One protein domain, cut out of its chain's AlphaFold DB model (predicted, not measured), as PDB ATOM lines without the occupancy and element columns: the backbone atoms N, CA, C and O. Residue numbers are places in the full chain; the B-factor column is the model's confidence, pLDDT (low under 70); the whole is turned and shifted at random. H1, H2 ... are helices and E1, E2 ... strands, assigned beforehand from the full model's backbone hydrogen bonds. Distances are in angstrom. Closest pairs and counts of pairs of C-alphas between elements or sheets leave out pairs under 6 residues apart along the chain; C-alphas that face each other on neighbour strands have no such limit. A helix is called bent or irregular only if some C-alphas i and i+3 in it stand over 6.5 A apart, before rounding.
ATOM      1  N   GLU A  61     -31.296  39.643   2.785       88.19
ATOM      2  CA  GLU A  61     -31.316  39.041   1.441       88.19
ATOM      3  C   GLU A  61     -30.052  39.321   0.595       88.19
ATOM      4  O   GLU A  61     -29.527  38.383  -0.015       88.19
ATOM      5  N   PRO A  62     -29.487  40.547   0.566       89.81
ATOM      6  CA  PRO A  62     -28.271  40.835  -0.192       89.81
ATOM      7  C   PRO A  62     -27.040  40.048   0.270       89.81
ATOM      8  O   PRO A  62     -26.158  39.789  -0.550       89.81
ATOM      9  N   LEU A  63     -26.986  39.638   1.543       89.44
ATOM     10  CA  LEU A  63     -25.838  38.932   2.127       89.44
ATOM     11  C   LEU A  63     -25.657  37.519   1.557       89.44
ATOM     12  O   LEU A  63     -24.560  36.968   1.624       89.44
ATOM     13  N   PHE A  64     -26.709  36.945   0.969       90.19
ATOM     14  CA  PHE A  64     -26.704  35.574   0.451       90.19
ATOM     15  C   PHE A  64     -26.615  35.496  -1.078       90.19
ATOM     16  O   PHE A  64     -26.730  34.415  -1.640       90.19
ATOM     17  N   ARG A  65     -26.381  36.614  -1.782       88.25
ATOM     18  CA  ARG A  65     -26.267  36.629  -3.259       88.25
ATOM     19  C   ARG A  65     -25.014  35.926  -3.795       88.25
ATOM     20  O   ARG A  65     -24.929  35.654  -4.993       88.25
ATOM     21  N   ARG A  66     -24.025  35.669  -2.935       90.62
ATOM     22  CA  ARG A  66     -22.760  35.013  -3.280       90.62
ATOM     23  C   ARG A  66     -22.446  33.886  -2.308       90.62
ATOM     24  O   ARG A  66     -22.722  33.996  -1.115       90.62
ATOM     25  N   CYS A  67     -21.848  32.817  -2.823       88.38
ATOM     26  CA  CYS A  67     -21.366  31.702  -2.019       88.38
ATOM     27  C   CYS A  67     -20.263  32.170  -1.068       88.38
ATOM     28  O   CYS A  67     -19.322  32.835  -1.499       88.38
ATOM     29  N   GLN A  68     -20.370  31.795   0.209       85.88
ATOM     30  CA  GLN A  68     -19.375  32.157   1.221       85.88
ATOM     31  C   GLN A  68     -18.051  31.393   1.067       85.88
ATOM     32  O   GLN A  68     -17.035  31.874   1.554       85.88
ATOM     33  N   ASP A  69     -18.047  30.268   0.340       87.44
ATOM     34  CA  ASP A  69     -16.836  29.472   0.108       87.44
ATOM     35  C   ASP A  69     -16.120  29.858  -1.196       87.44
ATOM     36  O   ASP A  69     -14.920  30.117  -1.188       87.44
ATOM     37  N   CYS A  70     -16.832  29.904  -2.334       91.75
ATOM     38  CA  CYS A  70     -16.217  30.131  -3.655       91.75
ATOM     39  C   CYS A  70     -16.517  31.501  -4.285       91.75
ATOM     40  O   CYS A  70     -15.983  31.810  -5.346       91.75
ATOM     41  N   GLY A  71     -17.388  32.323  -3.687       89.12
ATOM     42  CA  GLY A  71     -17.778  33.635  -4.228       89.12
ATOM     43  C   GLY A  71     -18.733  33.604  -5.432       89.12
ATOM     44  O   GLY A  71     -19.142  34.673  -5.907       89.12
ATOM     45  N   GLY A  72     -19.103  32.402  -5.891       88.31
ATOM     46  CA  GLY A  72     -20.011  32.157  -7.010       88.31
ATOM     47  C   GLY A  72     -21.407  32.734  -6.795       88.31
ATOM     48  O   GLY A  72     -21.856  32.891  -5.655       88.31
ATOM     49  N   LEU A  73     -22.097  33.075  -7.883       88.06
ATOM     50  CA  LEU A  73     -23.431  33.680  -7.815       88.06
ATOM     51  C   LEU A  73     -24.479  32.648  -7.384       88.06
ATOM     52  O   LEU A  73     -24.563  31.557  -7.947       88.06
ATOM     53  N   ILE A  74     -25.300  33.010  -6.398       87.81
ATOM     54  CA  ILE A  74     -26.417  32.182  -5.937       87.81
ATOM     55  C   ILE A  74     -27.706  32.750  -6.511       87.81
ATOM     56  O   ILE A  74     -28.005  33.931  -6.330       87.81
ATOM     57  N   ASP A  75     -28.483  31.893  -7.172       82.81
ATOM     58  CA  ASP A  75     -29.829  32.231  -7.621       82.81
ATOM     59  C   ASP A  75     -30.763  32.381  -6.403       82.81
ATOM     60  O   ASP A  75     -30.946  31.405  -5.664       82.81
ATOM     61  N   PRO A  76     -31.386  33.554  -6.181       83.06
ATOM     62  CA  PRO A  76     -32.355  33.756  -5.106       83.06
ATOM     63  C   PRO A  76     -33.501  32.748  -5.073       83.06
ATOM     64  O   PRO A  76     -33.994  32.441  -3.989       83.06
ATOM     65  N   ILE A  77     -33.899  32.197  -6.222       83.69
ATOM     66  CA  ILE A  77     -34.979  31.206  -6.310       83.69
ATOM     67  C   ILE A  77     -34.563  29.873  -5.664       83.69
ATOM     68  O   ILE A  77     -35.401  29.153  -5.127       83.69
ATOM     69  N   SER A  78     -33.265  29.562  -5.659       83.75
ATOM     70  CA  SER A  78     -32.722  28.347  -5.040       83.75
ATOM     71  C   SER A  78     -32.589  28.432  -3.511       83.75
ATOM     72  O   SER A  78     -32.236  27.439  -2.872       83.75
ATOM     73  N   MET A  79     -32.854  29.603  -2.916       89.81
ATOM     74  CA  MET A  79     -32.732  29.819  -1.476       89.81
ATOM     75  C   MET A  79     -34.023  29.454  -0.738       89.81
ATOM     76  O   MET A  79     -35.085  30.035  -0.959       89.81
ATOM     77  N   GLU A  80     -33.914  28.544   0.224       92.62
ATOM     78  CA  GLU A  80     -34.981  28.200   1.156       92.62
ATOM     79  C   GLU A  80     -34.870  29.072   2.417       92.62
ATOM     80  O   GLU A  80     -33.902  28.978   3.181       92.62
ATOM     81  N   TRP A  81     -35.883  29.908   2.655       92.88
ATOM     82  CA  TRP A  81     -35.997  30.750   3.847       92.88
ATOM     83  C   TRP A  81     -36.944  30.097   4.852       92.88
ATOM     84  O   TRP A  81     -38.145  29.993   4.610       92.88
ATOM     85  N   ILE A  82     -36.417  29.678   5.999       94.00
ATOM     86  CA  ILE A  82     -37.168  28.942   7.016       94.00
ATOM     87  C   ILE A  82     -37.244  29.774   8.289       94.00
ATOM     88  O   ILE A  82     -36.249  29.959   8.990       94.00
ATOM     89  N   GLN A  83     -38.443  30.238   8.625       92.75
ATOM     90  CA  GLN A  83     -38.707  30.878   9.908       92.75
ATOM     91  C   GLN A  83     -38.988  29.818  10.981       92.75
ATOM     92  O   GLN A  83     -39.901  29.004  10.856       92.75
ATOM     93  N   ILE A  84     -38.223  29.849  12.069       92.94
ATOM     94  CA  ILE A  84     -38.342  28.953  13.221       92.94
ATOM     95  C   ILE A  84     -38.549  29.811  14.469       92.94
ATOM     96  O   ILE A  84     -37.614  30.113  15.217       92.94
ATOM     97  N   ALA A  85     -39.813  30.178  14.702       92.06
ATOM     98  CA  ALA A  85     -40.208  31.113  15.755       92.06
ATOM     99  C   ALA A  85     -39.449  32.448  15.621       92.06
ATOM    100  O   ALA A  85     -39.638  33.094  14.598       92.06
ATOM    101  N   SER A  86     -38.616  32.865  16.582       92.38
ATOM    102  CA  SER A  86     -37.847  34.118  16.457       92.38
ATOM    103  C   SER A  86     -36.579  33.996  15.607       92.38
ATOM    104  O   SER A  86     -35.924  35.000  15.344       92.38
ATOM    105  N   ALA A  87     -36.206  32.784  15.191       93.94
ATOM    106  CA  ALA A  87     -35.025  32.547  14.374       93.94
ATOM    107  C   ALA A  87     -35.380  32.412  12.890       93.94
ATOM    108  O   ALA A  87     -36.429  31.890  12.517       93.94
ATOM    109  N   LEU A  88     -34.449  32.828  12.046       94.31
ATOM    110  CA  LEU A  88     -34.425  32.606  10.609       94.31
ATOM    111  C   LEU A  88     -33.269  31.664  10.244       94.31
ATOM    112  O   LEU A  88     -32.147  31.864  10.714       94.31
ATOM    113  N   SER A  89     -33.545  30.667   9.408       94.38
ATOM    114  CA  SER A  89     -32.553  29.799   8.772       94.38
ATOM    115  C   SER A  89     -32.619  29.981   7.259       94.38
ATOM    116  O   SER A  89     -33.707  29.942   6.688       94.38
ATOM    117  N   VAL A  90     -31.468  30.117   6.610       93.75
ATOM    118  CA  VAL A  90     -31.346  30.191   5.151       93.75
ATOM    119  C   VAL A  90     -30.570  28.974   4.676       93.75
ATOM    120  O   VAL A  90     -29.482  28.700   5.184       93.75
ATOM    121  N   LYS A  91     -31.126  28.233   3.719       93.19
ATOM    122  CA  LYS A  91     -30.443  27.104   3.081       93.19
ATOM    123  C   LYS A  91     -30.379  27.308   1.579       93.19
ATOM    124  O   LYS A  91     -31.354  27.733   0.975       93.19
ATOM    125  N   PHE A  92     -29.254  26.960   0.978       91.00
ATOM    126  CA  PHE A  92     -29.106  26.922  -0.475       91.00
ATOM    127  C   PHE A  92     -27.986  25.954  -0.853       91.00
ATOM    128  O   PHE A  92     -27.172  25.562  -0.013       91.00
ATOM    129  N   GLN A  93     -27.923  25.586  -2.129       89.81
ATOM    130  CA  GLN A  93     -26.798  24.847  -2.691       89.81
ATOM    131  C   GLN A  93     -26.083  25.725  -3.716       89.81
ATOM    132  O   GLN A  93     -26.718  26.290  -4.604       89.81
ATOM    133  N   CYS A  94     -24.760  25.841  -3.611       88.56
ATOM    134  CA  CYS A  94     -23.989  26.577  -4.606       88.56
ATOM    135  C   CYS A  94     -24.014  25.841  -5.954       88.56
ATOM    136  O   CYS A  94     -23.743  24.643  -6.034       88.56
ATOM    137  N   THR A  95     -24.300  26.562  -7.035       86.31
ATOM    138  CA  THR A  95     -24.332  26.005  -8.393       86.31
ATOM    139  C   THR A  95     -22.940  25.652  -8.917       86.31
ATOM    140  O   THR A  95     -22.824  24.680  -9.666       86.31
ATOM    141  N   GLU A  96     -21.905  26.378  -8.487       88.44
ATOM    142  CA  GLU A  96     -20.510  26.203  -8.907       88.44
ATOM    143  C   GLU A  96     -19.803  25.097  -8.110       88.44
ATOM    144  O   GLU A  96     -19.434  24.072  -8.679       88.44
ATOM    145  N   CYS A  97     -19.657  25.253  -6.788       90.88
ATOM    146  CA  CYS A  97     -18.913  24.300  -5.952       90.88
ATOM    147  C   CYS A  97     -19.768  23.157  -5.375       90.88
ATOM    148  O   CYS A  97     -19.240  22.281  -4.696       90.88
ATOM    149  N   LYS A  98     -21.088  23.156  -5.624       88.69
ATOM    150  CA  LYS A  98     -22.062  22.144  -5.154       88.69
ATOM    151  C   LYS A  98     -22.189  21.992  -3.634       88.69
ATOM    152  O   LYS A  98     -22.945  21.126  -3.180       88.69
ATOM    153  N   VAL A  99     -21.526  22.844  -2.852       88.31
ATOM    154  CA  VAL A  99     -21.618  22.856  -1.388       88.31
ATOM    155  C   VAL A  99     -23.027  23.257  -0.955       88.31
ATOM    156  O   VAL A  99     -23.612  24.208  -1.481       88.31
ATOM    157  N   HIS A 100     -23.568  22.513   0.010       88.94
ATOM    158  CA  HIS A 100     -24.809  22.859   0.690       88.94
ATOM    159  C   HIS A 100     -24.487  23.779   1.853       88.94
ATOM    160  O   HIS A 100     -23.727  23.415   2.749       88.94
ATOM    161  N   PHE A 101     -25.099  24.951   1.853       89.44
ATOM    162  CA  PHE A 101     -24.898  25.941   2.887       89.44
ATOM    163  C   PHE A 101     -26.155  26.080   3.738       89.44
ATOM    164  O   PHE A 101     -27.281  26.067   3.234       89.44
ATOM    165  N   ARG A 102     -25.949  26.228   5.046       91.69
ATOM    166  CA  ARG A 102     -26.992  26.562   6.008       91.69
ATOM    167  C   ARG A 102     -26.481  27.670   6.908       91.69
ATOM    168  O   ARG A 102     -25.523  27.469   7.646       91.69
ATOM    169  N   TRP A 103     -27.189  28.787   6.905       93.06
ATOM    170  CA  TRP A 103     -26.994  29.860   7.863       93.06
ATOM    171  C   TRP A 103     -28.173  29.930   8.815       93.06
ATOM    172  O   TRP A 103     -29.326  29.822   8.401       93.06
ATOM    173  N   ASP A 104     -27.878  30.113  10.092       93.62
ATOM    174  CA  ASP A 104     -28.866  30.305  11.137       93.62
ATOM    175  C   ASP A 104     -28.606  31.681  11.781       93.62
ATOM    176  O   ASP A 104     -27.490  31.977  12.196       93.62
ATOM    177  N   SER A 105     -29.641  32.512  11.894       92.81
ATOM    178  CA  SER A 105     -29.575  33.854  12.517       92.81
ATOM    179  C   SER A 105     -29.236  33.854  14.011       92.81
ATOM    180  O   SER A 105     -28.952  34.903  14.582       92.81
ATOM    181  N   GLN A 106     -29.321  32.695  14.662       92.81
ATOM    182  CA  GLN A 106     -29.037  32.512  16.079       92.81
ATOM    183  C   GLN A 106     -28.374  31.152  16.283       92.81
ATOM    184  O   GLN A 106     -28.709  30.180  15.598       92.81
ATOM    185  N   SER A 107     -27.497  31.038  17.278       90.81
ATOM    186  CA  SER A 107     -26.960  29.742  17.689       90.81
ATOM    187  C   SER A 107     -28.041  28.864  18.321       90.81
ATOM    188  O   SER A 107     -28.951  29.343  19.011       90.81
ATOM    189  N   LYS A 108     -27.907  27.551  18.139       92.62
ATOM    190  CA  LYS A 108     -28.676  26.567  18.902       92.62
ATOM    191  C   LYS A 108     -27.936  26.235  20.190       92.62
ATOM    192  O   LYS A 108     -26.733  26.001  20.163       92.62
ATOM    193  N   LYS A 109     -28.668  26.189  21.298       92.69
ATOM    194  CA  LYS A 109     -28.179  25.749  22.609       92.69
ATOM    195  C   LYS A 109     -28.944  24.511  23.070       92.69
ATOM    196  O   LYS A 109     -30.066  24.264  22.622       92.69
ATOM    197  N   GLY A 110     -28.325  23.763  23.975       86.06
ATOM    198  CA  GLY A 110     -28.817  22.499  24.517       86.06
ATOM    199  C   GLY A 110     -28.083  21.279  23.959       86.06
ATOM    200  O   GLY A 110     -27.226  21.379  23.074       86.06
ATOM    201  N   THR A 111     -28.456  20.115  24.468       82.31
ATOM    202  CA  THR A 111     -27.822  18.826  24.169       82.31
ATOM    203  C   THR A 111     -28.724  17.921  23.330       82.31
ATOM    204  O   THR A 111     -29.952  17.937  23.442       82.31
ATOM    205  N   GLY A 112     -28.119  17.129  22.439       82.50
ATOM    206  CA  GLY A 112     -28.823  16.110  21.655       82.50
ATOM    207  C   GLY A 112     -30.047  16.641  20.898       82.50
ATOM    208  O   GLY A 112     -29.967  17.615  20.152       82.50
ATOM    209  N   LYS A 113     -31.205  15.995  21.091       78.31
ATOM    210  CA  LYS A 113     -32.459  16.360  20.406       78.31
ATOM    211  C   LYS A 113     -33.195  17.538  21.057       78.31
ATOM    212  O   LYS A 113     -34.209  17.976  20.518       78.31
ATOM    213  N   SER A 114     -32.705  18.058  22.183       81.06
ATOM    214  CA  SER A 114     -33.317  19.194  22.885       81.06
ATOM    215  C   SER A 114     -32.856  20.558  22.374       81.06
ATOM    216  O   SER A 114     -33.355  21.579  22.856       81.06
ATOM    217  N   GLN A 115     -31.931  20.571  21.408       89.81
ATOM    218  CA  GLN A 115     -31.362  21.782  20.837       89.81
ATOM    219  C   GLN A 115     -32.431  22.709  20.258       89.81
ATOM    220  O   GLN A 115     -33.211  22.331  19.382       89.81
ATOM    221  N   VAL A 116     -32.423  23.959  20.716       92.94
ATOM    222  CA  VAL A 116     -33.316  25.019  20.236       92.94
ATOM    223  C   VAL A 116     -32.535  26.308  20.024       92.94
ATOM    224  O   VAL A 116     -31.495  26.524  20.645       92.94
ATOM    225  N   PHE A 117     -33.034  27.180  19.146       95.19
ATOM    226  CA  PHE A 117     -32.477  28.525  19.008       95.19
ATOM    227  C   PHE A 117     -32.584  29.293  20.319       95.19
ATOM    228  O   PHE A 117     -33.605  29.215  21.004       95.19
ATOM    229  N   GLN A 118     -31.529  30.031  20.650       94.12
ATOM    230  CA  GLN A 118     -31.369  30.634  21.966       94.12
ATOM    231  C   GLN A 118     -32.556  31.522  22.377       94.12
ATOM    232  O   GLN A 118     -33.163  31.274  23.425       94.12
ATOM    233  N   LEU A 119     -32.976  32.481  21.540       93.62
ATOM    234  CA  LEU A 119     -34.094  33.368  21.892       93.62
ATOM    235  C   LEU A 119     -35.440  32.645  21.956       93.62
ATOM    236  O   LEU A 119     -36.348  33.134  22.622       93.62
ATOM    237  N   ASN A 120     -35.596  31.473  21.331       93.69
ATOM    238  CA  ASN A 120     -36.847  30.719  21.437       93.69
ATOM    239  C   ASN A 120     -37.104  30.211  22.867       93.69
ATOM    240  O   ASN A 120     -38.264  30.030  23.240       93.69
ATOM    241  N   GLN A 121     -36.051  30.013  23.669       93.69
ATOM    242  CA  GLN A 121     -36.164  29.748  25.106       93.69
ATOM    243  C   GLN A 121     -36.040  31.021  25.942       93.69
ATOM    244  O   GLN A 121     -36.817  31.212  26.876       93.69
ATOM    245  N   GLU A 122     -35.059  31.871  25.644       95.19
ATOM    246  CA  GLU A 122     -34.736  32.999  26.518       95.19
ATOM    247  C   GLU A 122     -35.817  34.079  26.483       95.19
ATOM    248  O   GLU A 122     -36.169  34.592  27.538       95.19
ATOM    249  N   LEU A 123     -36.430  34.363  25.327       94.56
ATOM    250  CA  LEU A 123     -37.476  35.385  25.196       94.56
ATOM    251  C   LEU A 123     -38.675  35.164  26.143       94.56
ATOM    252  O   LEU A 123     -39.010  36.089  26.888       94.56
ATOM    253  N   PRO A 124     -39.337  33.986  26.171       94.38
ATOM    254  CA  PRO A 124     -40.472  33.779  27.069       94.38
ATOM    255  C   PRO A 124     -40.085  33.805  28.551       94.38
ATOM    256  O   PRO A 124     -40.856  34.309  29.370       94.38
ATOM    257  N   ILE A 125     -38.902  33.296  28.907       96.12
ATOM    258  CA  ILE A 125     -38.421  33.311  30.293       96.12
ATOM    259  C   ILE A 125     -38.068  34.741  30.707       96.12
ATOM    260  O   ILE A 125     -38.532  35.188  31.754       96.12
ATOM    261  N   ALA A 126     -37.346  35.485  29.864       95.88
ATOM    262  CA  ALA A 126     -36.999  36.889  30.064       95.88
ATOM    263  C   ALA A 126     -38.257  37.732  30.298       95.88
ATOM    264  O   ALA A 126     -38.368  38.406  31.319       95.88
ATOM    265  N   ALA A 127     -39.250  37.611  29.416       94.44
ATOM    266  CA  ALA A 127     -40.524  38.304  29.557       94.44
ATOM    267  C   ALA A 127     -41.254  37.938  30.864       94.44
ATOM    268  O   ALA A 127     -41.827  38.809  31.521       94.44
ATOM    269  N   PHE A 128     -41.187  36.677  31.302       93.62
ATOM    270  CA  PHE A 128     -41.764  36.260  32.581       93.62
ATOM    271  C   PHE A 128     -41.042  36.886  33.787       93.62
ATOM    272  O   PHE A 128     -41.700  37.430  34.678       93.62
ATOM    273  N   VAL A 129     -39.701  36.873  33.804       95.19
ATOM    274  CA  VAL A 129     -38.882  37.402  34.917       95.19
ATOM    275  C   VAL A 129     -38.808  38.930  34.969       95.19
ATOM    276  O   VAL A 129     -38.454  39.512  36.002       95.19
ATOM    277  N   THR A 130     -39.187  39.613  33.890       93.62
ATOM    278  CA  THR A 130     -39.359  41.073  33.864       93.62
ATOM    279  C   THR A 130     -40.781  41.518  34.202       93.62
ATOM    280  O   THR A 130     -40.999  42.712  34.401       93.62
ATOM    281  N   GLY A 131     -41.737  40.590  34.316       91.50
ATOM    282  CA  GLY A 131     -43.148  40.909  34.550       91.50
ATOM    283  C   GLY A 131     -43.892  41.382  33.295       91.50
ATOM    284  O   GLY A 131     -44.972  41.957  33.406       91.50
ATOM    285  N   THR A 132     -43.343  41.142  32.103       91.88
ATOM    286  CA  THR A 132     -43.969  41.506  30.828       91.88
ATOM    287  C   THR A 132     -45.133  40.551  30.525       91.88
ATOM    288  O   THR A 132     -44.915  39.345  30.387       91.88
ATOM    289  N   PRO A 133     -46.386  41.032  30.396       87.44
ATOM    290  CA  PRO A 133     -47.509  40.165  30.040       87.44
ATOM    291  C   PRO A 133     -47.374  39.639  28.601       87.44
ATOM    292  O   PRO A 133     -47.262  40.444  27.679       87.44
ATOM    293  N   PHE A 134     -47.454  38.317  28.379       87.31
ATOM    294  CA  PHE A 134     -47.333  37.742  27.023       87.31
ATOM    295  C   PHE A 134     -48.316  38.290  26.002       87.31
ATOM    296  O   PHE A 134     -47.853  38.575  24.905       87.31
ATOM    297  N   PRO A 135     -49.605  38.515  26.325       87.06
ATOM    298  CA  PRO A 135     -50.510  39.114  25.351       87.06
ATOM    299  C   PRO A 135     -49.986  40.461  24.840       87.06
ATOM    300  O   PRO A 135     -49.997  40.710  23.648       87.06
ATOM    301  N   ARG A 136     -49.402  41.282  25.725       90.69
ATOM    302  CA  ARG A 136     -48.824  42.581  25.347       90.69
ATOM    303  C   ARG A 136     -47.524  42.459  24.563       90.69
ATOM    304  O   ARG A 136     -47.296  43.259  23.667       90.69
ATOM    305  N   LEU A 137     -46.682  41.482  24.899       91.94
ATOM    306  CA  LEU A 137     -45.470  41.208  24.128       91.94
ATOM    307  C   LEU A 137     -45.816  40.744  22.708       91.94
ATOM    308  O   LEU A 137     -45.253  41.260  21.753       91.94
ATOM    309  N   LEU A 138     -46.752  39.801  22.583       92.25
ATOM    310  CA  LEU A 138     -47.183  39.251  21.299       92.25
ATOM    311  C   LEU A 138     -47.886  40.309  20.444       92.25
ATOM    312  O   LEU A 138     -47.493  40.472  19.297       92.25
ATOM    313  N   GLU A 139     -48.818  41.086  21.012       93.94
ATOM    314  CA  GLU A 139     -49.446  42.233  20.328       93.94
ATOM    315  C   GLU A 139     -48.387  43.225  19.815       93.94
ATOM    316  O   GLU A 139     -48.450  43.683  18.679       93.94
ATOM    317  N   CYS A 140     -47.381  43.548  20.638       95.06
ATOM    318  CA  CYS A 140     -46.306  44.459  20.246       95.06
ATOM    319  C   CYS A 140     -45.467  43.900  19.088       95.06
ATOM    320  O   CYS A 140     -45.181  44.625  18.136       95.06
ATOM    321  N   CYS A 141     -45.089  42.621  19.149       94.50
ATOM    322  CA  CYS A 141     -44.345  41.970  18.074       94.50
ATOM    323  C   CYS A 141     -45.176  41.850  16.791       94.50
ATOM    324  O   CYS A 141     -44.634  42.064  15.712       94.50
ATOM    325  N   GLU A 142     -46.476  41.572  16.895       94.69
ATOM    326  CA  GLU A 142     -47.396  41.480  15.760       94.69
ATOM    327  C   GLU A 142     -47.515  42.816  15.016       94.69
ATOM    328  O   GLU A 142     -47.351  42.847  13.799       94.69
ATOM    329  N   VAL A 143     -47.683  43.928  15.743       96.69
ATOM    330  CA  VAL A 143     -47.719  45.281  15.156       96.69
ATOM    331  C   VAL A 143     -46.428  45.610  14.398       96.69
ATOM    332  O   VAL A 143     -46.471  46.279  13.369       96.69
ATOM    333  N   LEU A 144     -45.282  45.133  14.886       94.19
ATOM    334  CA  LEU A 144     -43.975  45.353  14.260       94.19
ATOM    335  C   LEU A 144     -43.625  44.318  13.176       94.19
ATOM    336  O   LEU A 144     -42.580  44.441  12.541       94.19
ATOM    337  N   GLY A 145     -44.444  43.279  12.976       93.00
ATOM    338  CA  GLY A 145     -44.119  42.163  12.083       93.00
ATOM    339  C   GLY A 145     -42.927  41.314  12.553       93.00
ATOM    340  O   GLY A 145     -42.252  40.686  11.739       93.00
ATOM    341  N   ILE A 146     -42.641  41.296  13.858       93.06
ATOM    342  CA  ILE A 146     -41.545  40.524  14.455       93.06
ATOM    343  C   ILE A 146     -42.022  39.106  14.758       93.06
ATOM    344  O   ILE A 146     -42.987  38.885  15.491       93.06
ATOM    345  N   ALA A 147     -41.292  38.124  14.238       91.94
ATOM    346  CA  ALA A 147     -41.570  36.720  14.482       91.94
ATOM    347  C   ALA A 147     -41.243  36.299  15.927       91.94
ATOM    348  O   ALA A 147     -40.164  36.577  16.450       91.94
ATOM    349  N   THR A 148     -42.154  35.557  16.561       93.31
ATOM    350  CA  THR A 148     -41.979  35.036  17.925       93.31
ATOM    351  C   THR A 148     -42.393  33.566  18.031       93.31
ATOM    352  O   THR A 148     -43.135  33.055  17.186       93.31
ATOM    353  N   PRO A 149     -41.967  32.843  19.085       91.81
ATOM    354  CA  PRO A 149     -42.566  31.557  19.423       91.81
ATOM    355  C   PRO A 149     -44.083  31.663  19.617       91.81
ATOM    356  O   PRO A 149     -44.593  32.677  20.093       91.81
ATOM    357  N   LYS A 150     -44.814  30.587  19.306       88.12
ATOM    358  CA  LYS A 150     -46.243  30.499  19.637       88.12
ATOM    359  C   LYS A 150     -46.430  30.572  21.152       88.12
ATOM    360  O   LYS A 150     -45.630  30.008  21.901       88.12
ATOM    361  N   GLU A 151     -47.530  31.166  21.604       87.19
ATOM    362  CA  GLU A 151     -47.812  31.340  23.035       87.19
ATOM    363  C   GLU A 151     -47.768  30.014  23.816       87.19
ATOM    364  O   GLU A 151     -47.188  29.942  24.899       87.19
ATOM    365  N   ARG A 152     -48.301  28.926  23.244       85.25
ATOM    366  CA  ARG A 152     -48.212  27.582  23.839       85.25
ATOM    367  C   ARG A 152     -46.758  27.153  24.075       85.25
ATOM    368  O   ARG A 152     -46.435  26.640  25.143       85.25
ATOM    369  N   THR A 153     -45.878  27.394  23.105       88.31
ATOM    370  CA  THR A 153     -44.443  27.090  23.209       88.31
ATOM    371  C   THR A 153     -43.776  27.943  24.282       88.31
ATOM    372  O   THR A 153     -43.018  27.415  25.093       88.31
ATOM    373  N   MET A 154     -44.113  29.235  24.345       90.44
ATOM    374  CA  MET A 154     -43.635  30.139  25.393       90.44
ATOM    375  C   MET A 154     -44.027  29.640  26.789       90.44
ATOM    376  O   MET A 154     -43.178  29.500  27.668       90.44
ATOM    377  N   ARG A 155     -45.308  29.300  26.981       86.88
ATOM    378  CA  ARG A 155     -45.839  28.774  28.248       86.88
ATOM    379  C   ARG A 155     -45.173  27.460  28.647       86.88
ATOM    380  O   ARG A 155     -44.859  27.289  29.820       86.88
ATOM    381  N   ASN A 156     -44.904  26.571  27.694       85.94
ATOM    382  CA  ASN A 156     -44.171  25.332  27.954       85.94
ATOM    383  C   ASN A 156     -42.727  25.604  28.392       85.94
ATOM    384  O   ASN A 156     -42.279  25.015  29.372       85.94
ATOM    385  N   ALA A 157     -42.018  26.521  27.726       90.31
ATOM    386  CA  ALA A 157     -40.651  26.873  28.111       90.31
ATOM    387  C   ALA A 157     -40.585  27.386  29.561       90.31
ATOM    388  O   ALA A 157     -39.702  27.008  30.327       90.31
ATOM    389  N   ILE A 158     -41.571  28.182  29.975       90.56
ATOM    390  CA  ILE A 158     -41.668  28.668  31.356       90.56
ATOM    391  C   ILE A 158     -42.083  27.558  32.305       90.56
ATOM    392  O   ILE A 158     -41.553  27.492  33.405       90.56
ATOM    393  N   ARG A 159     -43.029  26.697  31.935       88.06
ATOM    394  CA  ARG A 159     -43.474  25.613  32.815       88.06
ATOM    395  C   ARG A 159     -42.335  24.642  33.120       88.06
ATOM    396  O   ARG A 159     -42.131  24.323  34.283       88.06
ATOM    397  N   PHE A 160     -41.610  24.201  32.093       86.50
ATOM    398  CA  PHE A 160     -40.612  23.137  32.224       86.50
ATOM    399  C   PHE A 160     -39.216  23.642  32.580       86.50
ATOM    400  O   PHE A 160     -38.499  22.951  33.285       86.50
ATOM    401  N   TYR A 161     -38.824  24.839  32.141       92.38
ATOM    402  CA  TYR A 161     -37.459  25.333  32.367       92.38
ATOM    403  C   TYR A 161     -37.441  26.594  33.229       92.38
ATOM    404  O   TYR A 161     -36.652  26.693  34.160       92.38
ATOM    405  N   GLY A 162     -38.341  27.549  32.975       92.31
ATOM    406  CA  GLY A 162     -38.372  28.814  33.718       92.31
ATOM    407  C   GLY A 162     -38.818  28.678  35.179       92.31
ATOM    408  O   GLY A 162     -38.194  29.244  36.067       92.31
ATOM    409  N   SER A 163     -39.890  27.933  35.451       91.38
ATOM    410  CA  SER A 163     -40.482  27.789  36.790       91.38
ATOM    411  C   SER A 163     -39.552  27.035  37.738       91.38
ATOM    412  O   SER A 163     -39.311  27.561  38.823       91.38
ATOM    413  N   PRO A 164     -38.955  25.891  37.341       92.94
ATOM    414  CA  PRO A 164     -37.988  25.219  38.201       92.94
ATOM    415  C   PRO A 164     -36.697  26.035  38.367       92.94
ATOM    416  O   PRO A 164     -36.134  26.055  39.456       92.94
ATOM    417  N   ALA A 165     -36.263  26.786  37.342       96.31
ATOM    418  CA  ALA A 165     -35.123  27.699  37.472       96.31
ATOM    419  C   ALA A 165     -35.394  28.811  38.494       96.31
ATOM    420  O   ALA A 165     -34.526  29.121  39.303       96.31
ATOM    421  N   ILE A 166     -36.603  29.386  38.488       95.25
ATOM    422  CA  ILE A 166     -37.032  30.368  39.495       95.25
ATOM    423  C   ILE A 166     -36.995  29.759  40.891       95.25
ATOM    424  O   ILE A 166     -36.589  30.448  41.815       95.25
ATOM    425  N   ASP A 167     -37.427  28.509  41.056       92.56
ATOM    426  CA  ASP A 167     -37.415  27.851  42.362       92.56
ATOM    427  C   ASP A 167     -35.991  27.663  42.889       92.56
ATOM    428  O   ASP A 167     -35.717  28.127  43.994       92.56
ATOM    429  N   ARG A 168     -35.081  27.112  42.074       93.81
ATOM    430  CA  ARG A 168     -33.668  26.915  42.447       93.81
ATOM    431  C   ARG A 168     -32.975  28.234  42.800       93.81
ATOM    432  O   ARG A 168     -32.398  28.364  43.872       93.81
ATOM    433  N   VAL A 169     -33.097  29.240  41.928       94.75
ATOM    434  CA  VAL A 169     -32.486  30.563  42.156       94.75
ATOM    435  C   VAL A 169     -33.104  31.234  43.376       94.75
ATOM    436  O   VAL A 169     -32.402  31.864  44.156       94.75
ATOM    437  N   ARG A 442     -32.069  37.595  37.454       94.88
ATOM    438  CA  ARG A 442     -32.691  37.427  36.128       94.88
ATOM    439  C   ARG A 442     -31.793  36.642  35.178       94.88
ATOM    440  O   ARG A 442     -32.274  35.732  34.509       94.88
ATOM    441  N   THR A 443     -30.510  36.991  35.123       94.00
ATOM    442  CA  THR A 443     -29.516  36.290  34.300       94.00
ATOM    443  C   THR A 443     -29.209  34.905  34.857       94.00
ATOM    444  O   THR A 443     -29.067  33.958  34.087       94.00
ATOM    445  N   GLU A 444     -29.214  34.748  36.183       96.31
ATOM    446  CA  GLU A 444     -29.061  33.445  36.840       96.31
ATOM    447  C   GLU A 444     -30.210  32.489  36.486       96.31
ATOM    448  O   GLU A 444     -29.953  31.346  36.115       96.31
ATOM    449  N   ILE A 445     -31.468  32.959  36.483       97.50
ATOM    450  CA  ILE A 445     -32.624  32.159  36.033       97.50
ATOM    451  C   ILE A 445     -32.465  31.723  34.575       97.50
ATOM    452  O   ILE A 445     -32.763  30.574  34.248       97.50
ATOM    453  N   ILE A 446     -31.991  32.607  33.692       96.31
ATOM    454  CA  ILE A 446     -31.735  32.242  32.292       96.31
ATOM    455  C   ILE A 446     -30.678  31.134  32.218       96.31
ATOM    456  O   ILE A 446     -30.922  30.113  31.573       96.31
ATOM    457  N   GLY A 447     -29.559  31.274  32.933       95.69
ATOM    458  CA  GLY A 447     -28.515  30.248  32.998       95.69
ATOM    459  C   GLY A 447     -29.020  28.910  33.549       95.69
ATOM    460  O   GLY A 447     -28.804  27.863  32.939       95.69
ATOM    461  N   GLN A 448     -29.759  28.934  34.660       96.19
ATOM    462  CA  GLN A 448     -30.344  27.739  35.279       96.19
ATOM    463  C   GLN A 448     -31.391  27.068  34.380       96.19
ATOM    464  O   GLN A 448     -31.472  25.843  34.334       96.19
ATOM    465  N   SER A 449     -32.145  27.840  33.592       95.94
ATOM    466  CA  SER A 449     -33.110  27.280  32.640       95.94
ATOM    467  C   SER A 449     -32.450  26.442  31.538       95.94
ATOM    468  O   SER A 449     -33.054  25.490  31.042       95.94
ATOM    469  N   TRP A 450     -31.213  26.771  31.145       95.31
ATOM    470  CA  TRP A 450     -30.451  25.971  30.183       95.31
ATOM    471  C   TRP A 450     -29.926  24.681  30.805       95.31
ATOM    472  O   TRP A 450     -30.090  23.629  30.195       95.31
ATOM    473  N   LYS A 451     -29.410  24.736  32.041       93.50
ATOM    474  CA  LYS A 451     -29.013  23.528  32.786       93.50
ATOM    475  C   LYS A 451     -30.180  22.546  32.913       93.50
ATOM    476  O   LYS A 451     -30.045  21.379  32.570       93.50
ATOM    477  N   LEU A 452     -31.359  23.051  33.284       91.50
ATOM    478  CA  LEU A 452     -32.582  22.251  33.356       91.50
ATOM    479  C   LEU A 452     -32.951  21.616  32.014       91.50
ATOM    480  O   LEU A 452     -33.380  20.468  31.986       91.50
ATOM    481  N   ARG A 453     -32.789  22.324  30.888       91.06
ATOM    482  CA  ARG A 453     -33.032  21.725  29.567       91.06
ATOM    483  C   ARG A 453     -32.144  20.503  29.336       91.06
ATOM    484  O   ARG A 453     -32.652  19.492  28.851       91.06
ATOM    485  N   ASP A 454     -30.864  20.609  29.667       89.25
ATOM    486  CA  ASP A 454     -29.904  19.521  29.483       89.25
ATOM    487  C   ASP A 454     -30.179  18.349  30.438       89.25
ATOM    488  O   ASP A 454     -30.123  17.189  30.021       89.25
ATOM    489  N   GLU A 455     -30.583  18.627  31.681       86.06
ATOM    490  CA  GLU A 455     -31.058  17.612  32.635       86.06
ATOM    491  C   GLU A 455     -32.290  16.865  32.091       86.06
ATOM    492  O   GLU A 455     -32.324  15.635  32.070       86.06
ATOM    493  N   TYR A 456     -33.286  17.589  31.563       81.75
ATOM    494  CA  TYR A 456     -34.483  16.978  30.977       81.75
ATOM    495  C   TYR A 456     -34.169  16.095  29.763       81.75
ATOM    496  O   TYR A 456     -34.789  15.041  29.606       81.75
ATOM    497  N   GLU A 457     -33.241  16.495  28.888       79.75
ATOM    498  CA  GLU A 457     -32.833  15.643  27.763       79.75
ATOM    499  C   GLU A 457     -32.051  14.421  28.234       79.75
ATOM    500  O   GLU A 457     -32.261  13.341  27.688       79.75
ATOM    501  N   SER A 458     -31.217  14.563  29.266       73.56
ATOM    502  CA  SER A 458     -30.499  13.443  29.880       73.56
ATOM    503  C   SER A 458     -31.483  12.417  30.441       73.56
ATOM    504  O   SER A 458     -31.414  11.244  30.081       73.56
ATOM    505  N   ASN A 459     -32.496  12.860  31.191       74.06
ATOM    506  CA  ASN A 459     -33.553  11.985  31.709       74.06
ATOM    507  C   ASN A 459     -34.363  11.337  30.577       74.06
ATOM    508  O   ASN A 459     -34.675  10.146  30.609       74.06
ATOM    509  N   ARG A 460     -34.672  12.090  29.514       71.38
ATOM    510  CA  ARG A 460     -35.366  11.550  28.333       71.38
ATOM    511  C   ARG A 460     -34.509  10.545  27.562       71.38
ATOM    512  O   ARG A 460     -35.053   9.621  26.955       71.38
ATOM    513  N   PHE A 461     -33.195  10.742  27.529       59.91
ATOM    514  CA  PHE A 461     -32.241   9.822  26.929       59.91
ATOM    515  C   PHE A 461     -32.153   8.529  27.743       59.91
ATOM    516  O   PHE A 461     -32.307   7.465  27.149       59.91
ATOM    517  N   LEU A 462     -32.030   8.619  29.074       64.88
ATOM    518  CA  LEU A 462     -32.031   7.478  29.998       64.88
ATOM    519  C   LEU A 462     -33.296   6.619  29.841       64.88
ATOM    520  O   LEU A 462     -33.194   5.419  29.580       64.88
ATOM    521  N   LYS A 463     -34.480   7.246  29.829       66.19
ATOM    522  CA  LYS A 463     -35.751   6.545  29.558       66.19
ATOM    523  C   LYS A 463     -35.780   5.873  28.179       66.19
ATOM    524  O   LYS A 463     -36.385   4.821  28.011       66.19
ATOM    525  N   ARG A 464     -35.128   6.455  27.162       68.50
ATOM    526  CA  ARG A 464     -35.086   5.892  25.796       68.50
ATOM    527  C   ARG A 464     -34.169   4.674  25.685       68.50
ATOM    528  O   ARG A 464     -34.438   3.815  24.851       68.50
ATOM    529  N   ILE A 465     -33.100   4.611  26.477       66.75
ATOM    530  CA  ILE A 465     -32.168   3.472  26.494       66.75
ATOM    531  C   ILE A 465     -32.600   2.363  27.465       66.75
ATOM    532  O   ILE A 465     -31.868   1.392  27.631       66.75
ATOM    533  N   GLY A 466     -33.777   2.494  28.092       50.72
ATOM    534  CA  GLY A 466     -34.287   1.515  29.051       50.72
ATOM    535  C   GLY A 466     -33.457   1.439  30.330       50.72
ATOM    536  O   GLY A 466     -33.451   0.396  30.981       50.72
ATOM    537  N   ALA A 467     -32.734   2.513  30.675       51.97
ATOM    538  CA  ALA A 467     -32.128   2.618  31.994       51.97
ATOM    539  C   ALA A 467     -33.256   2.588  33.039       51.97
ATOM    540  O   ALA A 467     -34.301   3.199  32.783       51.97
ATOM    541  N   PRO A 468     -33.085   1.882  34.172       53.75
ATOM    542  CA  PRO A 468     -34.042   1.953  35.265       53.75
ATOM    543  C   PRO A 468     -34.279   3.427  35.595       53.75
ATOM    544  O   PRO A 468     -33.316   4.178  35.758       53.75
ATOM    545  N   ASP A 469     -35.540   3.856  35.630       51.72
ATOM    546  CA  ASP A 469     -35.863   5.115  36.288       51.72
ATOM    547  C   ASP A 469     -35.423   4.914  37.746       51.72
ATOM    548  O   ASP A 469     -36.018   4.112  38.468       51.72
ATOM    549  N   ASP A 470     -34.362   5.598  38.186       57.19
ATOM    550  CA  ASP A 470     -33.943   5.657  39.595       57.19
ATOM    551  C   ASP A 470     -34.971   6.449  40.439       57.19
ATOM    552  O   ASP A 470     -34.632   7.144  41.396       57.19
ATOM    553  N   ASP A 471     -36.261   6.290  40.133       53.09
ATOM    554  CA  ASP A 471     -37.395   6.720  40.942       53.09
ATOM    555  C   ASP A 471     -37.295   6.113  42.349       53.09
ATOM    556  O   ASP A 471     -37.809   6.685  43.300       53.09
ATOM    557  N   ILE A 472     -36.570   5.000  42.531       50.53
ATOM    558  CA  ILE A 472     -36.266   4.435  43.851       50.53
ATOM    559  C   ILE A 472     -35.393   5.389  44.674       50.53
ATOM    560  O   ILE A 472     -35.635   5.518  45.868       50.53
ATOM    561  N   PHE A 473     -34.411   6.078  44.084       45.91
ATOM    562  CA  PHE A 473     -33.549   6.999  44.832       45.91
ATOM    563  C   PHE A 473     -34.294   8.285  45.196       45.91
ATOM    564  O   PHE A 473     -34.214   8.729  46.337       45.91
ATOM    565  N   ASP A 474     -35.083   8.841  44.276       52.25
ATOM    566  CA  ASP A 474     -35.898  10.030  44.551       52.25
ATOM    567  C   ASP A 474     -37.035   9.726  45.542       52.25
ATOM    568  O   ASP A 474     -37.268  10.507  46.467       52.25
ATOM    569  N   VAL A 475     -37.688   8.562  45.436       54.09
ATOM    570  CA  VAL A 475     -38.670   8.082  46.423       54.09
ATOM    571  C   VAL A 475     -38.002   7.816  47.770       54.09
ATOM    572  O   VAL A 475     -38.525   8.269  48.784       54.09
ATOM    573  N   LEU A 476     -36.820   7.188  47.804       47.44
ATOM    574  CA  LEU A 476     -36.055   6.980  49.039       47.44
ATOM    575  C   LEU A 476     -35.595   8.296  49.659       47.44
ATOM    576  O   LEU A 476     -35.617   8.410  50.874       47.44
ATOM    577  N   MET A 477     -35.207   9.306  48.881       54.44
ATOM    578  CA  MET A 477     -34.819  10.618  49.408       54.44
ATOM    579  C   MET A 477     -36.031  11.401  49.922       54.44
ATOM    580  O   MET A 477     -35.939  12.097  50.939       54.44
ATOM    581  N   VAL A 478     -37.187  11.255  49.271       56.00
ATOM    582  CA  VAL A 478     -38.466  11.785  49.757       56.00
ATOM    583  C   VAL A 478     -38.893  11.077  51.046       56.00
ATOM    584  O   VAL A 478     -39.258  11.760  52.003       56.00
TER     585      VAL A 478
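This is residues 61 to 169 and 442 to 478 of the 507 residues of an uncharacterized protein of Pristionchus pacificus (UniProt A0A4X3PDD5). Two loosely joined lobes make this domain: at one end a small three-stranded antiparallel sheet, E1 E2 E3, with the short H1 grazing it, and beyond it a group of helices, H2, H4 and H5, set at steep angles to one another. H3 turns off from H2 at a corner, and the long H5 runs out from the group to a tail whose helix, H6, sticks out at residues 471 to 478. The printed part has 146 residues, with six named helices and three named strands in the order H1 E1 E2 E3 H2 H3 H4 H5 H6, mostly helix. It is loose, with a radius of gyration of the C-alphas of 19.8 A, and only just flat, spanning 64 by 42 by 23 A.

H1, residues 61 to 64, begins at C-alpha 61 (-31.316, 39.041, 1.441). E1 is residues 80 to 84, 12.5 A; E2 is 87 to 93, 20.4 A; E3 is 100 to 104, 13.5 A. H2 is residues 118 to 130, 17.7 A, and H3 is 134 to 143, 14.1 A. H4, residues 151 to 169, 24.5 A, has a kink of 33 degrees near residue 158 and is only just irregular, with C-alphas 160 and 163 at 6.52 A. H5, residues 442 to 464, is 33.3 A long, and H6, residues 471 to 478, ends at C-alpha 478 (-38.466, 11.785, 49.757).

H1 is on the sheet but only grazes it. The strands form a meander, each the antiparallel neighbour of the one before, with hairpins E1 and E2, and E2 and E3. N 82 and O 89 are 2.8 A apart, and N 90 and O 103 2.8 A, within hydrogen-bond range. H2, the hub, touches H4 at a steep tilt of 66 degrees, the same way, closest at the C-alphas of Pro 124 and Met 154, 5.1 A. With residues 442 to 446 alone H5 touches H2, closest at the C-alphas of Val 129 and Arg 442, 6.3 A. H4 and H5 touch about perpendicular, at 75 degrees. H2 and H3 touch only at the corner, only just, with 3 pairs of C-alphas within 8 A. H5 and H6 are apart. Every O i to N i+4 pair is within hydrogen-bond range in H3, H5 and H6, but 7 of 9 in H2 and 13 of 15 in H4; H1 is too short for such a pair.

The C-alphas farthest apart are those of Leu 73 and Leu 476, 64.1 A. Residues 170 to 441 are not printed; C-alphas 169 and 442 are 9.1 A apart. The links H1 to E1 and E3 to H2 are long. Residues 461 to 478 have pLDDT under 70.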